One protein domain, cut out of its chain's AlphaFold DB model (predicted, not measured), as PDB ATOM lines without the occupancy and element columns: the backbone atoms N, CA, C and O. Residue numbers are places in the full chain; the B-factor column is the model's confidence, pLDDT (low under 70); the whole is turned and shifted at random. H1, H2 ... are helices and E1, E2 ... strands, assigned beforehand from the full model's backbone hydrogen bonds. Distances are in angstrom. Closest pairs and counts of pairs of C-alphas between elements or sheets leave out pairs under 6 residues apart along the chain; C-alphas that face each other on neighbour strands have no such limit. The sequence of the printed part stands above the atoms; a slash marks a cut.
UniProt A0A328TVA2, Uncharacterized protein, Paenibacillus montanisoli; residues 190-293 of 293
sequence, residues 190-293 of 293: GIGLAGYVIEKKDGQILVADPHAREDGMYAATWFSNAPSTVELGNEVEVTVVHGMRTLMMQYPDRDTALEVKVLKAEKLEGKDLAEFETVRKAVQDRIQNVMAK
ATOM      1  N   GLY A 190      13.399  37.828  99.417       90.69
ATOM      2  CA  GLY A 190      14.549  38.678  99.684       90.69
ATOM      3  C   GLY A 190      15.783  37.861 100.019       90.69
ATOM      4  O   GLY A 190      15.712  36.637 100.140       90.69
ATOM      5  N   ILE A 191      16.907  38.549 100.185       92.12
ATOM      6  CA  ILE A 191      18.166  37.916 100.567       92.12
ATOM      7  C   ILE A 191      18.037  37.447 102.017       92.12
ATOM      8  O   ILE A 191      17.859  38.260 102.922       92.12
ATOM      9  N   GLY A 192      18.098  36.134 102.223       89.50
ATOM     10  CA  GLY A 192      18.122  35.535 103.552       89.50
ATOM     11  C   GLY A 192      19.502  35.662 104.190       89.50
ATOM     12  O   GLY A 192      19.605  36.065 105.346       89.50
ATOM     13  N   LEU A 193      20.553  35.335 103.430       94.56
ATOM     14  CA  LEU A 193      21.950  35.467 103.846       94.56
ATOM     15  C   LEU A 193      22.875  35.498 102.622       94.56
ATOM     16  O   LEU A 193      22.621  34.799 101.640       94.56
ATOM     17  N   ALA A 194      23.967  36.254 102.708       96.56
ATOM     18  CA  ALA A 194      25.091  36.170 101.781       96.56
ATOM     19  C   ALA A 194      26.369  35.832 102.560       96.56
ATOM     20  O   ALA A 194      26.577  36.352 103.656       96.56
ATOM     21  N   GLY A 195      27.202  34.941 102.028       96.06
ATOM     22  CA  GLY A 195      28.436  34.530 102.692       96.06
ATOM     23  C   GLY A 195      28.996  33.209 102.180       96.06
ATOM     24  O   GLY A 195      28.683  32.771 101.074       96.06
ATOM     25  N   TYR A 196      29.840  32.564 102.982       97.12
ATOM     26  CA  TYR A 196      30.535  31.346 102.570       97.12
ATOM     27  C   TYR A 196      29.748  30.079 102.901       97.12
ATOM     28  O   TYR A 196      29.222  29.926 104.005       97.12
ATOM     29  N   VAL A 197      29.756  29.116 101.978       97.25
ATOM     30  CA  VAL A 197      29.292  27.746 102.225       97.25
ATOM     31  C   VAL A 197      30.345  27.006 103.044       97.25
ATOM     32  O   VAL A 197      31.372  26.587 102.515       97.25
ATOM     33  N   ILE A 198      30.095  26.829 104.338       96.56
ATOM     34  CA  ILE A 198      31.051  26.245 105.297       96.56
ATOM     35  C   ILE A 198      30.774  24.771 105.628       96.56
ATOM     36  O   ILE A 198      31.630  24.087 106.199       96.56
ATOM     37  N   GLU A 199      29.599  24.262 105.249       97.00
ATOM     38  CA  GLU A 199      29.232  22.844 105.327       97.00
ATOM     39  C   GLU A 199      28.167  22.510 104.266       97.00
ATOM     40  O   GLU A 199      27.364  23.366 103.894       97.00
ATOM     41  N   LYS A 200      28.144  21.261 103.783       96.56
ATOM     42  CA  LYS A 200      27.147  20.729 102.837       96.56
ATOM     43  C   LYS A 200      26.796  19.296 103.238       96.56
ATOM     44  O   LYS A 200      27.703  18.483 103.415       96.56
ATOM     45  N   LYS A 201      25.506  18.982 103.377       95.44
ATOM     46  CA  LYS A 201      25.004  17.618 103.636       95.44
ATOM     47  C   LYS A 201      23.557  17.469 103.188       95.44
ATOM     48  O   LYS A 201      22.782  18.401 103.344       95.44
ATOM     49  N   ASP A 202      23.205  16.315 102.629       92.62
ATOM     50  CA  ASP A 202      21.817  15.921 102.325       92.62
ATOM     51  C   ASP A 202      20.980  16.975 101.566       92.62
ATOM     52  O   ASP A 202      19.819  17.221 101.882       92.62
ATOM     53  N   GLY A 203      21.575  17.638 100.563       92.62
ATOM     54  CA  GLY A 203      20.900  18.701  99.794       92.62
ATOM     55  C   GLY A 203      20.711  20.021 100.560       92.62
ATOM     56  O   GLY A 203      19.944  20.886 100.134       92.62
ATOM     57  N   GLN A 204      21.402  20.170 101.689       97.12
ATOM     58  CA  GLN A 204      21.464  21.376 102.504       97.12
ATOM     59  C   GLN A 204      22.872  21.973 102.481       97.12
ATOM     60  O   GLN A 204      23.872  21.254 102.382       97.12
ATOM     61  N   ILE A 205      22.942  23.291 102.639       97.75
ATOM     62  CA  ILE A 205      24.186  24.043 102.824       97.75
ATOM     63  C   ILE A 205      24.107  24.859 104.112       97.75
ATOM     64  O   ILE A 205      23.058  25.413 104.436       97.75
ATOM     65  N   LEU A 206      25.212  24.941 104.848       97.62
ATOM     66  CA  LEU A 206      25.388  25.900 105.931       97.62
ATOM     67  C   LEU A 206      26.134  27.097 105.367       97.62
ATOM     68  O   LEU A 206      27.295  26.968 104.970       97.62
ATOM     69  N   VAL A 207      25.467  28.243 105.337       97.56
ATOM     70  CA  VAL A 207      26.063  29.505 104.903       97.56
ATOM     71  C   VAL A 207      26.337  30.350 106.136       97.56
ATOM     72  O   VAL A 207      25.492  30.421 107.030       97.56
ATOM     73  N   ALA A 208      27.514  30.962 106.187       97.44
ATOM     74  CA  ALA A 208      27.909  31.873 107.250       97.44
ATOM     75  C   ALA A 208      28.310  33.232 106.678       97.44
ATOM     76  O   ALA A 208      29.080  33.297 105.717       97.44
ATOM     77  N   ASP A 209      27.798  34.296 107.293       95.50
ATOM     78  CA  ASP A 209      28.246  35.664 107.032       95.50
ATOM     79  C   ASP A 209      29.750  35.756 107.344       95.50
ATOM     80  O   ASP A 209      30.167  35.279 108.405       95.50
ATOM     81  N   PRO A 210      30.595  36.313 106.458       93.56
ATOM     82  CA  PRO A 210      32.018  36.490 106.737       93.56
ATOM     83  C   PRO A 210      32.304  37.528 107.832       93.56
ATOM     84  O   PRO A 210      33.427  37.599 108.338       93.56
ATOM     85  N   HIS A 211      31.318  38.333 108.225       93.75
ATOM     86  CA  HIS A 211      31.457  39.379 109.224       93.75
ATOM     87  C   HIS A 211      30.808  38.970 110.548       93.75
ATOM     88  O   HIS A 211      29.614  38.685 110.645       93.75
ATOM     89  N   ALA A 212      31.615  38.961 111.609       91.19
ATOM     90  CA  ALA A 212      31.105  38.753 112.955       91.19
ATOM     91  C   ALA A 212      30.267  39.958 113.404       91.19
ATOM     92  O   ALA A 212      30.601  41.113 113.132       91.19
ATOM     93  N   ARG A 213      29.203  39.681 114.154       91.25
ATOM     94  CA  ARG A 213      28.430  40.680 114.894       91.25
ATOM     95  C   ARG A 213      29.269  41.263 116.037       91.25
ATOM     96  O   ARG A 213      30.332  40.751 116.379       91.25
ATOM     97  N   GLU A 214      28.759  42.314 116.680       90.25
ATOM     98  CA  GLU A 214      29.434  42.983 117.806       90.25
ATOM     99  C   GLU A 214      29.750  42.052 118.991       90.25
ATOM    100  O   GLU A 214      30.713  42.281 119.719       90.25
ATOM    101  N   ASP A 215      28.974  40.980 119.175       88.38
ATOM    102  CA  ASP A 215      29.200  39.949 120.197       88.38
ATOM    103  C   ASP A 215      30.233  38.883 119.778       88.38
ATOM    104  O   ASP A 215      30.459  37.910 120.501       88.38
ATOM    105  N   GLY A 216      30.864  39.055 118.613       88.19
ATOM    106  CA  GLY A 216      31.809  38.113 118.025       88.19
ATOM    107  C   GLY A 216      31.151  36.884 117.396       88.19
ATOM    108  O   GLY A 216      31.866  35.973 116.978       88.19
ATOM    109  N   MET A 217      29.816  36.819 117.325       89.19
ATOM    110  CA  MET A 217      29.109  35.708 116.690       89.19
ATOM    111  C   MET A 217      28.921  35.947 115.195       89.19
ATOM    112  O   MET A 217      28.474  37.006 114.762       89.19
ATOM    113  N   TYR A 218      29.192  34.915 114.404       92.75
ATOM    114  CA  TYR A 218      28.861  34.895 112.982       92.75
ATOM    115  C   TYR A 218      27.401  34.489 112.794       92.75
ATOM    116  O   TYR A 218      26.933  33.541 113.430       92.75
ATOM    117  N   ALA A 219      26.670  35.196 111.931       94.25
ATOM    118  CA  ALA A 219      25.357  34.734 111.500       94.25
ATOM    119  C   ALA A 219      25.541  33.489 110.626       94.25
ATOM    120  O   ALA A 219      26.370  33.484 109.716       94.25
ATOM    121  N   ALA A 220      24.795  32.426 110.917       95.69
ATOM    122  CA  ALA A 220      24.879  31.184 110.167       95.69
ATOM    123  C   ALA A 220      23.496  30.549 110.035       95.69
ATOM    124  O   ALA A 220      22.743  30.468 111.011       95.69
ATOM    125  N   THR A 221      23.186  30.063 108.835       95.38
ATOM    126  CA  THR A 221      21.883  29.480 108.512       95.38
ATOM    127  C   THR A 221      22.057  28.222 107.672       95.38
ATOM    128  O   THR A 221      22.765  28.209 106.663       95.38
ATOM    129  N   TRP A 222      21.394  27.150 108.095       96.06
ATOM    130  CA  TRP A 222      21.196  25.955 107.288       96.06
ATOM    131  C   TRP A 222      20.080  26.203 106.280       96.06
ATOM    132  O   TRP A 222      18.922  26.353 106.668       96.06
ATOM    133  N   PHE A 223      20.420  26.192 104.996       95.31
ATOM    134  CA  PHE A 223      19.462  26.277 103.905       95.31
ATOM    135  C   PHE A 223      19.226  24.902 103.298       95.31
ATOM    136  O   PHE A 223      20.159  24.249 102.828       95.31
ATOM    137  N   SER A 224      17.969  24.466 103.295       94.19
ATOM    138  CA  SER A 224      17.531  23.322 102.493       94.19
ATOM    139  C   SER A 224      17.253  23.728 101.041       94.19
ATOM    140  O   SER A 224      17.232  24.918 100.731       94.19
ATOM    141  N   ASN A 225      17.036  22.746 100.156       93.56
ATOM    142  CA  ASN A 225      16.768  22.965  98.726       93.56
ATOM    143  C   ASN A 225      17.926  23.662  97.978       93.56
ATOM    144  O   ASN A 225      17.715  24.424  97.037       93.56
ATOM    145  N   ALA A 226      19.168  23.409  98.398       94.69
ATOM    146  CA  ALA A 226      20.336  23.969  97.732       94.69
ATOM    147  C   ALA A 226      20.661  23.189  96.441       94.69
ATOM    148  O   ALA A 226      20.633  21.952  96.451       94.69
ATOM    149  N   PRO A 227      21.006  23.869  95.331       94.50
ATOM    150  CA  PRO A 227      21.387  23.194  94.097       94.50
ATOM    151  C   PRO A 227      22.693  22.414  94.287       94.50
ATOM    152  O   PRO A 227      23.619  22.856  94.970       94.50
ATOM    153  N   SER A 228      22.792  21.244  93.649       94.12
ATOM    154  CA  SER A 228      23.942  20.343  93.809       94.12
ATOM    155  C   SER A 228      25.266  20.939  93.331       94.12
ATOM    156  O   SER A 228      26.310  20.487  93.794       94.12
ATOM    157  N   THR A 229      25.211  21.950  92.460       93.88
ATOM    158  CA  THR A 229      26.355  22.673  91.887       93.88
ATOM    159  C   THR A 229      27.058  23.611  92.867       93.88
ATOM    160  O   THR A 229      28.139  24.095  92.551       93.88
ATOM    161  N   VAL A 230      26.448  23.918  94.016       95.75
ATOM    162  CA  VAL A 230      27.063  24.752  95.058       95.75
ATOM    163  C   VAL A 230      28.053  23.910  95.849       95.75
ATOM    164  O   VAL A 230      27.677  22.876  96.403       95.75
ATOM    165  N   GLU A 231      29.302  24.352  95.937       95.31
ATOM    166  CA  GLU A 231      30.382  23.625  96.602       95.31
ATOM    167  C   GLU A 231      30.862  24.303  97.889       95.31
ATOM    168  O   GLU A 231      30.636  25.489  98.134       95.31
ATOM    169  N   LEU A 232      31.542  23.518  98.729       94.94
ATOM    170  CA  LEU A 232      32.191  24.018  99.939       94.94
ATOM    171  C   LEU A 232      33.192  25.130  99.582       94.94
ATOM    172  O   LEU A 232      34.006  24.970  98.675       94.94
ATOM    173  N   GLY A 233      33.144  26.237 100.320       93.62
ATOM    174  CA  GLY A 233      33.987  27.409 100.089       93.62
ATOM    175  C   GLY A 233      33.452  28.379  99.036       93.62
ATOM    176  O   GLY A 233      34.011  29.461  98.898       93.62
ATOM    177  N   ASN A 234      32.371  28.057  98.314       95.44
ATOM    178  CA  ASN A 234      31.726  29.052  97.458       95.44
ATOM    179  C   ASN A 234      31.196  30.219  98.296       95.44
ATOM    180  O   ASN A 234      30.611  30.016  99.363       95.44
ATOM    181  N   GLU A 235      31.361  31.431  97.772       95.62
ATOM    182  CA  GLU A 235      30.642  32.607  98.255       95.62
ATOM    183  C   GLU A 235      29.296  32.658  97.532       95.62
ATOM    184  O   GLU A 235      29.244  32.606  96.298       95.62
ATOM    185  N   VAL A 236      28.204  32.711  98.288       97.31
ATOM    186  CA  VAL A 236      26.839  32.609  97.771       97.31
ATOM    187  C   VAL A 236      25.946  33.706  98.333       97.31
ATOM    188  O   VAL A 236      26.146  34.184  99.445       97.31
ATOM    189  N   GLU A 237      24.918  34.052  97.572       97.62
ATOM    190  CA  GLU A 237      23.759  34.823  98.012       97.62
ATOM    191  C   GLU A 237      22.538  33.900  97.967       97.62
ATOM    192  O   GLU A 237      22.258  33.279  96.937       97.62
ATOM    193  N   VAL A 238      21.840  33.760  99.093       96.62
ATOM    194  CA  VAL A 238      20.669  32.886  99.215       96.62
ATOM    195  C   VAL A 238      19.406  33.729  99.300       96.62
ATOM    196  O   VAL A 238      19.212  34.482 100.257       96.62
ATOM    197  N   THR A 239      18.516  33.562  98.327       96.06
ATOM    198  CA  THR A 239      17.178  34.157  98.338       96.06
ATOM    199  C   THR A 239      16.218  33.230  99.073       96.06
ATOM    200  O   THR A 239      16.195  32.020  98.832       96.06
ATOM    201  N   VAL A 240      15.380  33.799  99.936       94.00
ATOM    202  CA  VAL A 240      14.337  33.088 100.680       94.00
ATOM    203  C   VAL A 240      12.979  33.752 100.500       94.00
ATOM    204  O   VAL A 240      12.866  34.919 100.108       94.00
ATOM    205  N   VAL A 241      11.932  33.000 100.822       90.38
ATOM    206  CA  VAL A 241      10.576  33.529 100.967       90.38
ATOM    207  C   VAL A 241      10.430  34.088 102.381       90.38
ATOM    208  O   VAL A 241      10.539  33.357 103.364       90.38
ATOM    209  N   HIS A 242      10.158  35.384 102.491       82.19
ATOM    210  CA  HIS A 242       9.841  36.027 103.759       82.19
ATOM    211  C   HIS A 242       8.373  35.756 104.094       82.19
ATOM    212  O   HIS A 242       7.474  36.290 103.451       82.19
ATOM    213  N   GLY A 243       8.135  34.906 105.092       70.50
ATOM    214  CA  GLY A 243       6.796  34.577 105.584       70.50
ATOM    215  C   GLY A 243       6.698  34.665 107.101       70.50
ATOM    216  O   GLY A 243       7.608  35.172 107.761       70.50
ATOM    217  N   MET A 244       5.608  34.128 107.660       59.47
ATOM    218  CA  MET A 244       5.477  33.925 109.105       59.47
ATOM    219  C   MET A 244       6.635  33.053 109.606       59.47
ATOM    220  O   MET A 244       6.577  31.823 109.553       59.47
ATOM    221  N   ARG A 245       7.714  33.681 110.078       57.44
ATOM    222  CA  ARG A 245       8.799  32.974 110.748       57.44
ATOM    223  C   ARG A 245       8.260  32.467 112.074       57.44
ATOM    224  O   ARG A 245       7.951  33.251 112.970       57.44
ATOM    225  N   THR A 246       8.188  31.152 112.228       50.41
ATOM    226  CA  THR A 246       8.152  30.545 113.554       50.41
ATOM    227  C   THR A 246       9.437  30.989 114.246       50.41
ATOM    228  O   THR A 246      10.526  30.642 113.796       50.41
ATOM    229  N   LEU A 247       9.318  31.819 115.285       52.97
ATOM    230  CA  LEU A 247      10.417  32.411 116.062       52.97
ATOM    231  C   LEU A 247      11.193  31.354 116.871       52.97
ATOM    232  O   LEU A 247      11.380  31.480 118.081       52.97
ATOM    233  N   MET A 248      11.626  30.270 116.233       56.25
ATOM    234  CA  MET A 248      12.532  29.316 116.845       56.25
ATOM    235  C   MET A 248      13.928  29.925 116.797       56.25
ATOM    236  O   MET A 248      14.619  29.836 115.788       56.25
ATOM    237  N   MET A 249      14.324  30.572 117.896       66.25
ATOM    238  CA  MET A 249      15.695  31.029 118.120       66.25
ATOM    239  C   MET A 249      16.604  29.805 118.301       66.25
ATOM    240  O   MET A 249      16.872  29.380 119.425       66.25
ATOM    241  N   GLN A 250      17.031  29.196 117.201       83.69
ATOM    242  CA  GLN A 250      17.995  28.098 117.186       83.69
ATOM    243  C   GLN A 250      19.268  28.569 116.492       83.69
ATOM    244  O   GLN A 250      19.196  29.301 115.517       83.69
ATOM    245  N   TYR A 251      20.432  28.163 116.995       88.75
ATOM    246  CA  TYR A 251      21.702  28.453 116.334       88.75
ATOM    247  C   TYR A 251      22.371  27.146 115.878       88.75
ATOM    248  O   TYR A 251      22.594  26.275 116.725       88.75
ATOM    249  N   PRO A 252      22.743  27.014 114.590       93.25
ATOM    250  CA  PRO A 252      22.490  27.960 113.498       93.25
ATOM    251  C   PRO A 252      20.997  28.034 113.155       93.25
ATOM    252  O   PRO A 252      20.253  27.090 113.445       93.25
ATOM    253  N   ASP A 253      20.579  29.124 112.514       91.94
ATOM    254  CA  ASP A 253      19.212  29.259 112.011       91.94
ATOM    255  C   ASP A 253      18.928  28.187 110.944       91.94
ATOM    256  O   ASP A 253      19.837  27.533 110.420       91.94
ATOM    257  N   ARG A 254      17.653  27.996 110.596       91.62
ATOM    258  CA  ARG A 254      17.244  27.089 109.514       91.62
ATOM    259  C   ARG A 254      16.232  27.768 108.607       91.62
ATOM    260  O   ARG A 254      15.289  28.370 109.111       91.62
ATOM    261  N   ASP A 255      16.408  27.608 107.301       91.75
ATOM    262  CA  ASP A 255      15.505  28.136 106.279       91.75
ATOM    263  C   ASP A 255      15.511  27.247 105.013       91.75
ATOM    264  O   ASP A 255      16.240  26.249 104.912       91.75
ATOM    265  N   THR A 256      14.684  27.588 104.031       92.50
ATOM    266  CA  THR A 256      14.604  26.916 102.728       92.50
ATOM    267  C   THR A 256      15.003  27.892 101.634       92.50
ATOM    268  O   THR A 256      14.363  28.929 101.459       92.50
ATOM    269  N   ALA A 257      16.045  27.558 100.870       94.25
ATOM    270  CA  ALA A 257      16.459  28.375  99.740       94.25
ATOM    271  C   ALA A 257      15.386  28.345  98.642       94.25
ATOM    272  O   ALA A 257      14.982  27.278  98.167       94.25
ATOM    273  N   LEU A 258      14.953  29.534  98.224       93.81
ATOM    274  CA  LEU A 258      14.235  29.719  96.968       93.81
ATOM    275  C   LEU A 258      15.222  29.676  95.797       93.81
ATOM    276  O   LEU A 258      14.966  29.021  94.791       93.81
ATOM    277  N   GLU A 259      16.356  30.355  95.954       95.88
ATOM    278  CA  GLU A 259      17.429  30.426  94.969       95.88
ATOM    279  C   GLU A 259      18.778  30.544  95.687       95.88
ATOM    280  O   GLU A 259      18.873  31.172  96.743       95.88
ATOM    281  N   VAL A 260      19.821  29.948  95.107       97.00
ATOM    282  CA  VAL A 260      21.206  30.136  95.551       97.00
ATOM    283  C   VAL A 260      22.029  30.623  94.369       97.00
ATOM    284  O   VAL A 260      22.231  29.890  93.399       97.00
ATOM    285  N   LYS A 261      22.527  31.852  94.467       97.25
ATOM    286  CA  LYS A 261      23.399  32.465  93.470       97.25
ATOM    287  C   LYS A 261      24.845  32.360  93.934       97.25
ATOM    288  O   LYS A 261      25.211  32.920  94.962       97.25
ATOM    289  N   VAL A 262      25.680  31.670  93.162       96.62
ATOM    290  CA  VAL A 262      27.124  31.618  93.426       96.62
ATOM    291  C   VAL A 262      27.754  32.934  92.970       96.62
ATOM    292  O   VAL A 262      27.718  33.264  91.786       96.62
ATOM    293  N   LEU A 263      28.309  33.690  93.916       93.50
ATOM    294  CA  LEU A 263      29.006  34.954  93.673       93.50
ATOM    295  C   LEU A 263      30.464  34.707  93.278       93.50
ATOM    296  O   LEU A 263      30.964  35.330  92.343       93.50
ATOM    297  N   LYS A 264      31.124  33.759  93.956       90.56
ATOM    298  CA  LYS A 264      32.474  33.288  93.625       90.56
ATOM    299  C   LYS A 264      32.522  31.766  93.647       90.56
ATOM    300  O   LYS A 264      32.292  31.139  94.681       90.56
ATOM    301  N   ALA A 265      32.822  31.195  92.483       79.88
ATOM    302  CA  ALA A 265      32.938  29.751  92.276       79.88
ATOM    303  C   ALA A 265      34.394  29.256  92.286       79.88
ATOM    304  O   ALA A 265      34.635  28.049  92.324       79.88
ATOM    305  N   GLU A 266      35.362  30.172  92.206       82.44
ATOM    306  CA  GLU A 266      36.781  29.832  92.166       82.44
ATOM    307  C   GLU A 266      37.250  29.270  93.507       82.44
ATOM    308  O   GLU A 266      36.715  29.587  94.573       82.44
ATOM    309  N   LYS A 267      38.266  28.406  93.445       78.25
ATOM    310  CA  LYS A 267      38.897  27.866  94.643       78.25
ATOM    311  C   LYS A 267      39.448  29.034  95.461       78.25
ATOM    312  O   LYS A 267      40.222  29.829  94.941       78.25
ATOM    313  N   LEU A 268      39.057  29.116  96.730       82.56
ATOM    314  CA  LEU A 268      39.570  30.141  97.634       82.56
ATOM    315  C   LEU A 268      41.094  30.014  97.758       82.56
ATOM    316  O   LEU A 268      41.617  28.926  98.020       82.56
ATOM    317  N   GLU A 269      41.800  31.131  97.606       80.69
ATOM    318  CA  GLU A 269      43.258  31.203  97.708       80.69
ATOM    319  C   GLU A 269      43.698  32.383  98.582       80.69
ATOM    320  O   GLU A 269      42.969  33.355  98.790       80.69
ATOM    321  N   GLY A 270      44.914  32.292  99.126       88.38
ATOM    322  CA  GLY A 270      45.531  33.371  99.894       88.38
ATOM    323  C   GLY A 270      44.678  33.850 101.071       88.38
ATOM    324  O   GLY A 270      44.389  33.090 101.997       88.38
ATOM    325  N   LYS A 271      44.317  35.137 101.052       79.94
ATOM    326  CA  LYS A 271      43.573  35.798 102.133       79.94
ATOM    327  C   LYS A 271      42.145  35.262 102.270       79.94
ATOM    328  O   LYS A 271      41.696  35.066 103.395       79.94
ATOM    329  N   ASP A 272      41.482  34.979 101.153       80.88
ATOM    330  CA  ASP A 272      40.085  34.536 101.140       80.88
ATOM    331  C   ASP A 272      39.957  33.132 101.754       80.88
ATOM    332  O   ASP A 272      39.046  32.861 102.534       80.88
ATOM    333  N   LEU A 273      40.944  32.259 101.511       85.12
ATOM    334  CA  LEU A 273      41.023  30.948 102.164       85.12
ATOM    335  C   LEU A 273      41.208  31.069 103.687       85.12
ATOM    336  O   LEU A 273      40.587  30.330 104.449       85.12
ATOM    337  N   ALA A 274      42.060  31.993 104.139       87.12
ATOM    338  CA  ALA A 274      42.298  32.206 105.567       87.12
ATOM    339  C   ALA A 274      41.056  32.766 106.287       87.12
ATOM    340  O   ALA A 274      40.759  32.355 107.413       87.12
ATOM    341  N   GLU A 275      40.323  33.677 105.644       87.25
ATOM    342  CA  GLU A 275      39.053  34.204 106.152       87.25
ATOM    343  C   GLU A 275      37.997  33.096 106.249       87.25
ATOM    344  O   GLU A 275      37.437  32.883 107.323       87.25
ATOM    345  N   PHE A 276      37.800  32.326 105.177       90.94
ATOM    346  CA  PHE A 276      36.881  31.190 105.153       90.94
ATOM    347  C   PHE A 276      37.143  30.185 106.279       90.94
ATOM    348  O   PHE A 276      36.219  29.832 107.012       90.94
ATOM    349  N   GLU A 277      38.392  29.741 106.459       90.31
ATOM    350  CA  GLU A 277      38.736  28.779 107.514       90.31
ATOM    351  C   GLU A 277      38.526  29.366 108.918       90.31
ATOM    352  O   GLU A 277      38.108  28.655 109.836       90.31
ATOM    353  N   THR A 278      38.745  30.674 109.086       92.06
ATOM    354  CA  THR A 278      38.471  31.377 110.350       92.06
ATOM    355  C   THR A 278      36.978  31.366 110.671       92.06
ATOM    356  O   THR A 278      36.591  30.949 111.766       92.06
ATOM    357  N   VAL A 279      36.136  31.765 109.713       90.75
ATOM    358  CA  VAL A 279      34.671  31.787 109.855       90.75
ATOM    359  C   VAL A 279      34.141  30.375 110.108       90.75
ATOM    360  O   VAL A 279      33.409  30.140 111.071       90.75
ATOM    361  N   ARG A 280      34.566  29.406 109.290       93.06
ATOM    362  CA  ARG A 280      34.168  28.000 109.397       93.06
ATOM    363  C   ARG A 280      34.466  27.433 110.778       93.06
ATOM    364  O   ARG A 280      33.574  26.860 111.403       93.06
ATOM    365  N   LYS A 281      35.694  27.619 111.270       93.75
ATOM    366  CA  LYS A 281      36.098  27.145 112.594       93.75
ATOM    367  C   LYS A 281      35.266  27.797 113.699       93.75
ATOM    368  O   LYS A 281      34.741  27.089 114.554       93.75
ATOM    369  N   ALA A 282      35.092  29.120 113.655       91.81
ATOM    370  CA  ALA A 282      34.325  29.849 114.663       91.81
ATOM    371  C   ALA A 282      32.862  29.374 114.745       91.81
ATOM    372  O   ALA A 282      32.331  29.165 115.841       91.81
ATOM    373  N   VAL A 283      32.215  29.145 113.596       91.81
ATOM    374  CA  VAL A 283      30.842  28.621 113.556       91.81
ATOM    375  C   VAL A 283      30.783  27.192 114.098       91.81
ATOM    376  O   VAL A 283      29.923  26.902 114.931       91.81
ATOM    377  N   GLN A 284      31.698  26.310 113.689       92.81
ATOM    378  CA  GLN A 284      31.728  24.918 114.149       92.81
ATOM    379  C   GLN A 284      31.955  24.804 115.662       92.81
ATOM    380  O   GLN A 284      31.206  24.091 116.335       92.81
ATOM    381  N   ASP A 285      32.909  25.558 116.211       91.88
ATOM    382  CA  ASP A 285      33.177  25.606 117.653       91.88
ATOM    383  C   ASP A 285      31.925  26.054 118.425       91.88
ATOM    384  O   ASP A 285      31.584  25.509 119.480       91.88
ATOM    385  N   ARG A 286      31.179  27.028 117.888       89.62
ATOM    386  CA  ARG A 286      29.931  27.486 118.503       89.62
ATOM    387  C   ARG A 286      28.843  26.414 118.481       89.62
ATOM    388  O   ARG A 286      28.189  26.230 119.505       89.62
ATOM    389  N   ILE A 287      28.653  25.719 117.359       90.00
ATOM    390  CA  ILE A 287      27.663  24.636 117.240       90.00
ATOM    391  C   ILE A 287      27.925  23.565 118.306       90.00
ATOM    392  O   ILE A 287      27.006  23.192 119.033       90.00
ATOM    393  N   GLN A 288      29.178  23.131 118.467       90.69
ATOM    394  CA  GLN A 288      29.547  22.135 119.480       90.69
ATOM    395  C   GLN A 288      29.240  22.616 120.905       90.69
ATOM    396  O   GLN A 288      28.657  21.883 121.700       90.69
ATOM    397  N   ASN A 289      29.559  23.876 121.214       89.62
ATOM    398  CA  ASN A 289      29.299  24.463 122.531       89.62
ATOM    399  C   ASN A 289      27.804  24.607 122.866       89.62
ATOM    400  O   ASN A 289      27.441  24.575 124.041       89.62
ATOM    401  N   VAL A 290      26.946  24.812 121.862       87.00
ATOM    402  CA  VAL A 290      25.487  24.868 122.050       87.00
ATOM    403  C   VAL A 290      24.917  23.466 122.269       87.00
ATOM    404  O   VAL A 290      24.079  23.299 123.144       87.00
ATOM    405  N   MET A 291      25.399  22.464 121.529       82.19
ATOM    406  CA  MET A 291      24.922  21.076 121.621       82.19
ATOM    407  C   MET A 291      25.377  20.338 122.888       82.19
ATOM    408  O   MET A 291      24.782  19.329 123.254       82.19
ATOM    409  N   ALA A 292      26.441  20.805 123.543       82.75
ATOM    410  CA  ALA A 292      26.966  20.208 124.771       82.75
ATOM    411  C   ALA A 292      26.205  20.617 126.052       82.75
ATOM    412  O   ALA A 292      26.558  20.151 127.136       82.75
ATOM    413  N   LYS A 293      25.216  21.509 125.948       72.44
ATOM    414  CA  LYS A 293      24.399  22.003 127.065       72.44
ATOM    415  C   LYS A 293      23.006  21.394 127.034       72.44
ATOM    416  O   LYS A 293      22.480  21.159 128.142       72.44
TER     417      LYS A 293
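This is residues 190 to 293 of the 293 residues of an uncharacterized protein of Paenibacillus montanisoli (UniProt A0A328TVA2). A small closed barrel of five strands, E1 to E5, has one long helix, H1, packed across its outside, over the wall made by E1, E2 and E3. E1 and E5 bend sharply, and different parts of each pair with different neighbours: E1 with E4 over residues 190 to 196 and with E2 over residues 196 to 201, E5 with E3 over residues 253 to 256 and with E4 over residues 257 to 264. The printed part has 104 residues, with five named strands followed by one named helix; round the ring run E1, E2, E3, E5, E4 and back to E1, in mixed directions. The class is mixed, helices and strands. The whole is compact, with a radius of gyration of the C-alphas of 13.3 A, and its C-alphas span 40 by 31 by 26 A.

E1, residues 190 to 201, and E2, residues 204 to 212, form an antiparallel hairpin, with N 198 and O 206 at 2.9 A. E1 bends by 94 degrees at residue 198. E2 and E3, residues 218 to 224, form the next antiparallel hairpin, with N 207 and O 221 at 3.0 A. E1, E2 and E3 are a meander, each strand the antiparallel neighbour of the one before. E4, residues 235 to 241, is antiparallel to E1, with N 238 and O 193 at 2.9 A; E1 to E4 are a Greek key, a meander of three whose first strand is also the antiparallel neighbour of the fourth. E5, residues 253 to 264, bends by 97 degrees at residue 256. It is parallel to E3, with N 255 and O 222 at 2.9 A, and forms an antiparallel hairpin with E4, with N 261 and O 237 at 2.9 A. H1, residues 270 to 291, is on the barrel, outside it, at a height over the sheet of 8.1 A. It lies over E2, and only just over E1 and E3, with 3 of its C-alphas falling on each. It runs across the strands, at 73 degrees to E2 on the local plane. Its closest C-alphas to E1 are Ile 198 and Arg 280, 5.4 A apart, and to E2 Pro 210 and Val 279, 6.2 A. In H1 every O i to N i+4 pair is within hydrogen-bond range.

E1 begins at C-alpha 190 (14.549, 38.678, 99.684) and is 23.8 A long. E2 is 22.5 A long, E3 19.3 A, E4 20.3 A and E5 23.0 A. H1 runs 32.4 A, from C-alpha 270 (45.531, 33.371, 99.894) to C-alpha 291 (24.922, 21.076, 121.621).

The C-alphas of Met 244 and Gly 270 are the two farthest apart, at 41.1 A. The printed part has no cut and ends at residue 293, the chain's last. The link from E4 to E5, 11 residues, is long. Within it, residues 244 to 249 have a pLDDT under 70; the mean of the printed part is 89.6.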